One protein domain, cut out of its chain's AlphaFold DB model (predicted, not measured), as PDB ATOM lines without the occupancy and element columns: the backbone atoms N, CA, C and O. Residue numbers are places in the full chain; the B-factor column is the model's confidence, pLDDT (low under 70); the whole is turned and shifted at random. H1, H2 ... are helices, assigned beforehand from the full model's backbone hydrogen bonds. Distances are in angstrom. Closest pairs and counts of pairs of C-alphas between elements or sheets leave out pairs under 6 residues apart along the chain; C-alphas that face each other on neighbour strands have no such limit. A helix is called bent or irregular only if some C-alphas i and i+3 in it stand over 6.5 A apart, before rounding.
ATOM      1  N   LEU A  29      15.724  50.667 -19.915       52.81
ATOM      2  CA  LEU A  29      15.788  50.698 -21.391       52.81
ATOM      3  C   LEU A  29      17.224  50.933 -21.898       52.81
ATOM      4  O   LEU A  29      17.434  51.247 -23.066       52.81
ATOM      5  N   SER A  30      18.218  50.837 -21.011       58.50
ATOM      6  CA  SER A  30      19.621  50.940 -21.401       58.50
ATOM      7  C   SER A  30      19.997  49.756 -22.292       58.50
ATOM      8  O   SER A  30      19.810  48.604 -21.905       58.50
ATOM      9  N   ILE A  31      20.598  50.041 -23.450       61.00
ATOM     10  CA  ILE A  31      21.143  49.044 -24.389       61.00
ATOM     11  C   ILE A  31      22.067  48.050 -23.658       61.00
ATOM     12  O   ILE A  31      22.111  46.870 -23.990       61.00
ATOM     13  N   ALA A  32      22.755  48.496 -22.601       62.16
ATOM     14  CA  ALA A  32      23.606  47.641 -21.779       62.16
ATOM     15  C   ALA A  32      22.830  46.550 -21.008       62.16
ATOM     16  O   ALA A  32      23.336  45.439 -20.858       62.16
ATOM     17  N   ASP A  33      21.610  46.835 -20.545       63.31
ATOM     18  CA  ASP A  33      20.768  45.852 -19.849       63.31
ATOM     19  C   ASP A  33      20.132  44.858 -20.828       63.31
ATOM     20  O   ASP A  33      19.982  43.680 -20.500       63.31
ATOM     21  N   GLU A  34      19.799  45.302 -22.043       61.94
ATOM     22  CA  GLU A  34      19.313  44.427 -23.113       61.94
ATOM     23  C   GLU A  34      20.405  43.446 -23.563       61.94
ATOM     24  O   GLU A  34      20.184  42.234 -23.569       61.94
ATOM     25  N   VAL A  35      21.622  43.945 -23.807       66.50
ATOM     26  CA  VAL A  35      22.792  43.115 -24.139       66.50
ATOM     27  C   VAL A  35      23.101  42.124 -23.016       66.50
ATOM     28  O   VAL A  35      23.315  40.941 -23.282       66.50
ATOM     29  N   ARG A  36      23.058  42.564 -21.751       68.81
ATOM     30  CA  ARG A  36      23.283  41.681 -20.598       68.81
ATOM     31  C   ARG A  36      22.234  40.569 -20.516       68.81
ATOM     32  O   ARG A  36      22.593  39.430 -20.235       68.81
ATOM     33  N   ARG A  37      20.956  40.858 -20.778       70.06
ATOM     34  CA  ARG A  37      19.897  39.831 -20.794       70.06
ATOM     35  C   ARG A  37      20.095  38.818 -21.918       70.06
ATOM     36  O   ARG A  37      19.931  37.627 -21.672       70.06
ATOM     37  N   VAL A  38      20.471  39.272 -23.113       71.06
ATOM     38  CA  VAL A  38      20.756  38.387 -24.253       71.06
ATOM     39  C   VAL A  38      21.948  37.476 -23.952       71.06
ATOM     40  O   VAL A  38      21.852  36.272 -24.178       71.06
ATOM     41  N   MET A  39      23.027  38.014 -23.374       75.50
ATOM     42  CA  MET A  39      24.189  37.217 -22.960       75.50
ATOM     43  C   MET A  39      23.817  36.159 -21.916       75.50
ATOM     44  O   MET A  39      24.114  34.987 -22.109       75.50
ATOM     45  N   VAL A  40      23.087  36.536 -20.862       78.62
ATOM     46  CA  VAL A  40      22.679  35.600 -19.797       78.62
ATOM     47  C   VAL A  40      21.772  34.484 -20.325       78.62
ATOM     48  O   VAL A  40      21.917  33.329 -19.926       78.62
ATOM     49  N   MET A  41      20.844  34.801 -21.232       82.19
ATOM     50  CA  MET A  41      19.989  33.787 -21.863       82.19
ATOM     51  C   MET A  41      20.786  32.868 -22.798       82.19
ATOM     52  O   MET A  41      20.521  31.667 -22.836       82.19
ATOM     53  N   GLY A  42      21.781  33.410 -23.507       80.94
ATOM     54  CA  GLY A  42      22.724  32.630 -24.307       80.94
ATOM     55  C   GLY A  42      23.543  31.658 -23.455       80.94
ATOM     56  O   GLY A  42      23.606  30.472 -23.772       80.94
ATOM     57  N   ASP A  43      24.083  32.126 -22.331       86.62
ATOM     58  CA  ASP A  43      24.856  31.297 -21.403       86.62
ATOM     59  C   ASP A  43      24.003  30.170 -20.804       86.62
ATOM     60  O   ASP A  43      24.435  29.018 -20.759       86.62
ATOM     61  N   LEU A  44      22.755  30.462 -20.418       89.75
ATOM     62  CA  LEU A  44      21.804  29.447 -19.950       89.75
ATOM     63  C   LEU A  44      21.519  28.378 -21.012       89.75
ATOM     64  O   LEU A  44      21.455  27.191 -20.684       89.75
ATOM     65  N   ALA A  45      21.379  28.772 -22.280       88.94
ATOM     66  CA  ALA A  45      21.179  27.831 -23.378       88.94
ATOM     67  C   ALA A  45      22.407  26.928 -23.587       88.94
ATOM     68  O   ALA A  45      22.258  25.716 -23.761       88.94
ATOM     69  N   ILE A  46      23.618  27.492 -23.508       90.31
ATOM     70  CA  ILE A  46      24.874  26.734 -23.616       90.31
ATOM     71  C   ILE A  46      25.003  25.740 -22.457       90.31
ATOM     72  O   ILE A  46      25.288  24.564 -22.687       90.31
ATOM     73  N   VAL A  47      24.738  26.171 -21.221       93.06
ATOM     74  CA  VAL A  47      24.757  25.288 -20.043       93.06
ATOM     75  C   VAL A  47      23.730  24.161 -20.185       93.06
ATOM     76  O   VAL A  47      24.052  23.006 -19.906       93.06
ATOM     77  N   GLY A  48      22.527  24.462 -20.681       91.56
ATOM     78  CA  GLY A  48      21.501  23.457 -20.965       91.56
ATOM     79  C   GLY A  48      21.947  22.422 -22.001       91.56
ATOM     80  O   GLY A  48      21.742  21.223 -21.804       91.56
ATOM     81  N   LEU A  49      22.616  22.860 -23.071       92.69
ATOM     82  CA  LEU A  49      23.154  21.970 -24.102       92.69
ATOM     83  C   LEU A  49      24.263  21.063 -23.551       92.69
ATOM     84  O   LEU A  49      24.254  19.856 -23.803       92.69
ATOM     85  N   LEU A  50      25.192  21.624 -22.773       93.88
ATOM     86  CA  LEU A  50      26.269  20.866 -22.130       93.88
ATOM     87  C   LEU A  50      25.711  19.831 -21.149       93.88
ATOM     88  O   LEU A  50      26.131  18.672 -21.168       93.88
ATOM     89  N   PHE A  51      24.724  20.219 -20.338       95.06
ATOM     90  CA  PHE A  51      24.051  19.315 -19.411       95.06
ATOM     91  C   PHE A  51      23.326  18.183 -20.148       95.06
ATOM     92  O   PHE A  51      23.499  17.015 -19.802       95.06
ATOM     93  N   PHE A  52      22.573  18.498 -21.205       92.31
ATOM     94  CA  PHE A  52      21.911  17.492 -22.034       92.31
ATOM     95  C   PHE A  52      22.912  16.504 -22.652       92.31
ATOM     96  O   PHE A  52      22.689  15.292 -22.611       92.31
ATOM     97  N   GLY A  53      24.036  17.005 -23.171       87.62
ATOM     98  CA  GLY A  53      25.120  16.176 -23.699       87.62
ATOM     99  C   GLY A  53      25.692  15.230 -22.641       87.62
ATOM    100  O   GLY A  53      25.772  14.024 -22.875       87.62
ATOM    101  N   ALA A  54      26.012  15.748 -21.454       90.81
ATOM    102  CA  ALA A  54      26.532  14.950 -20.346       90.81
ATOM    103  C   ALA A  54      25.537  13.868 -19.890       90.81
ATOM    104  O   ALA A  54      25.919  12.708 -19.734       90.81
ATOM    105  N   VAL A  55      24.252  14.213 -19.751       89.56
ATOM    106  CA  VAL A  55      23.189  13.257 -19.390       89.56
ATOM    107  C   VAL A  55      23.034  12.177 -20.457       89.56
ATOM    108  O   VAL A  55      22.911  11.001 -20.118       89.56
ATOM    109  N   ARG A  56      23.085  12.530 -21.747       83.50
ATOM    110  CA  ARG A  56      23.025  11.548 -22.841       83.50
ATOM    111  C   ARG A  56      24.224  10.611 -22.821       83.50
ATOM    112  O   ARG A  56      24.024   9.406 -22.932       83.50
ATOM    113  N   VAL A  57      25.439  11.126 -22.640       81.62
ATOM    114  CA  VAL A  57      26.651  10.298 -22.532       81.62
ATOM    115  C   VAL A  57      26.560   9.362 -21.330       81.62
ATOM    116  O   VAL A  57      26.784   8.162 -21.479       81.62
ATOM    117  N   TYR A  58      26.155   9.875 -20.168       83.94
ATOM    118  CA  TYR A  58      25.962   9.069 -18.965       83.94
ATOM    119  C   TYR A  58      24.913   7.976 -19.177       83.94
ATOM    120  O   TYR A  58      25.171   6.811 -18.885       83.94
ATOM    121  N   HIS A  59      23.763   8.316 -19.761       81.19
ATOM    122  CA  HIS A  59      22.729   7.343 -20.101       81.19
ATOM    123  C   HIS A  59      23.246   6.298 -21.097       81.19
ATOM    124  O   HIS A  59      22.968   5.115 -20.945       81.19
ATOM    125  N   HIS A  60      24.009   6.683 -22.123       69.44
ATOM    126  CA  HIS A  60      24.594   5.733 -23.076       69.44
ATOM    127  C   HIS A  60      25.632   4.803 -22.430       69.44
ATOM    128  O   HIS A  60      25.707   3.634 -22.814       69.44
ATOM    129  N   TYR A  61      26.390   5.302 -21.453       69.06
ATOM    130  CA  TYR A  61      27.348   4.518 -20.678       69.06
ATOM    131  C   TYR A  61      26.647   3.510 -19.755       69.06
ATOM    132  O   TYR A  61      26.989   2.331 -19.767       69.06
ATOM    133  N   THR A  62      25.624   3.938 -19.011       76.75
ATOM    134  CA  THR A  62      24.911   3.081 -18.046       76.75
ATOM    135  C   THR A  62      23.929   2.108 -18.696       76.75
ATOM    136  O   THR A  62      23.783   0.987 -18.221       76.75
ATOM    137  N   SER A  63      23.288   2.488 -19.807       67.25
ATOM    138  CA  SER A  63      22.356   1.616 -20.550       67.25
ATOM    139  C   SER A  63      23.043   0.549 -21.409       67.25
ATOM    140  O   SER A  63      22.362  -0.208 -22.095       67.25
ATOM    141  N   GLY A  64      24.380   0.506 -21.444       56.91
ATOM    142  CA  GLY A  64      25.122  -0.435 -22.287       56.91
ATOM    143  C   GLY A  64      24.990  -0.168 -23.793       56.91
ATOM    144  O   GLY A  64      25.552  -0.907 -24.596       56.91
ATOM    145  N   ASN A  65      24.316   0.912 -24.210       53.56
ATOM    146  CA  ASN A  65      24.199   1.286 -25.621       53.56
ATOM    147  C   ASN A  65      25.542   1.680 -26.248       53.56
ATOM    148  O   ASN A  65      25.711   1.558 -27.454       53.56
ATOM    149  N   TYR A  66      26.515   2.120 -25.449       49.78
ATOM    150  CA  TYR A  66      27.889   2.313 -25.924       49.78
ATOM    151  C   TYR A  66      28.584   0.981 -26.251       49.78
ATOM    152  O   TYR A  66      29.422   0.915 -27.151       49.78
ATOM    153  N   ALA A  67      28.220  -0.092 -25.542       49.19
ATOM    154  CA  ALA A  67      28.643  -1.439 -25.890       49.19
ATOM    155  C   ALA A  67      27.885  -1.925 -27.132       49.19
ATOM    156  O   ALA A  67      28.535  -2.437 -28.031       49.19
ATOM    157  N   SER A  68      26.564  -1.700 -27.242       49.00
ATOM    158  CA  SER A  68      25.772  -2.104 -28.422       49.00
ATOM    159  C   SER A  68      26.250  -1.406 -29.703       49.00
ATOM    160  O   SER A  68      26.644  -2.118 -30.618       49.00
ATOM    161  N   LEU A  69      26.329  -0.063 -29.712       49.28
ATOM    162  CA  LEU A  69      27.502   0.733 -30.118       49.28
ATOM    163  C   LEU A  69      28.654   0.050 -30.877       49.28
ATOM    164  O   LEU A  69      28.830   0.067 -32.088       49.28
ATOM    165  N   LYS A  70      29.542  -0.504 -30.056       47.91
ATOM    166  CA  LYS A  70      30.750  -1.181 -30.491       47.91
ATOM    167  C   LYS A  70      30.460  -2.592 -30.987       47.91
ATOM    168  O   LYS A  70      31.190  -3.043 -31.853       47.91
ATOM    169  N   TYR A  71      29.396  -3.271 -30.553       45.75
ATOM    170  CA  TYR A  71      29.051  -4.628 -31.000       45.75
ATOM    171  C   TYR A  71      28.761  -4.738 -32.504       45.75
ATOM    172  O   TYR A  71      29.035  -5.787 -33.080       45.75
ATOM    173  N   HIS A  72      28.283  -3.680 -33.171       48.16
ATOM    174  CA  HIS A  72      28.189  -3.680 -34.643       48.16
ATOM    175  C   HIS A  72      29.549  -3.553 -35.348       48.16
ATOM    176  O   HIS A  72      29.631  -3.774 -36.550       48.16
ATOM    177  N   THR A  73      30.616  -3.238 -34.611       51.44
ATOM    178  CA  THR A  73      31.993  -3.129 -35.127       51.44
ATOM    179  C   THR A  73      32.973  -4.136 -34.511       51.44
ATOM    180  O   THR A  73      34.021  -4.396 -35.087       51.44
ATOM    181  N   THR A  74      32.661  -4.729 -33.358       53.38
ATOM    182  CA  THR A  74      33.530  -5.641 -32.602       53.38
ATOM    183  C   THR A  74      32.694  -6.755 -31.977       53.38
ATOM    184  O   THR A  74      31.865  -6.485 -31.113       53.38
ATOM    185  N   GLY A  75      32.920  -8.004 -32.387       51.28
ATOM    186  CA  GLY A  75      32.230  -9.182 -31.841       51.28
ATOM    187  C   GLY A  75      31.199  -9.819 -32.774       51.28
ATOM    188  O   GLY A  75      30.654 -10.868 -32.434       51.28
TER     189      GLY A  75
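Overview. This is residues 29 to 75 of the 122 residues of an uncharacterized protein of Perkinsela sp. CCAP 1560/4 (UniProt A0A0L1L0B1). One long helix, H1, makes most of the length of this rod, and a short helix, H2, turns off at an angle just past its end, as a small foot on a long shaft. Nothing packs on most of the shaft: residues 29 to 56, of which 31 to 56 belong to H1, stand free, and so does the tail of residues 70 to 75. The printed part has 47 residues, with two named helices in the order H1, H2 and no named strand; the class is all helix. It is extended, with a radius of gyration of the C-alphas of 18.9 A, and the C-alphas span 63 by 17 by 7 A.

Along the chain. The printed part begins at Leu 29, whose C-alpha is at (15.788, 50.698, -21.391). H1 holds residues 31 to 62, 46.6 A from first to last C-alpha, from C-alpha 31 at (21.143, 49.044, -24.389) to C-alpha 62 at (24.911, 3.081, -18.046). H2 holds residues 65 to 71 and measures 9.4 A, ending with C-alpha 71 at (29.051, -4.628, -31.000).

Arrangement. H1 is not bent, and neither is H2. A tight link of 2 residues joins them. The two helices are close but not clearly touching, with 1 pair of C-alphas within 8 A; the closest C-alphas are those of His 60 and Tyr 66, 5.5 A apart. Their lines stand at a steep tilt of 53 degrees, and they run the same way. In H1 and H2 every O i to N i+4 pair is within hydrogen-bond range.

Size, cuts and confidence. The two C-alphas farthest apart are those of Leu 29 and Gly 75, 63.0 A. The printed part has no cut. The mean pLDDT of the printed part is 71.4; residues 29 to 36, 60 to 61 and 63 to 75 are under 70, and the mean of H2 is 49.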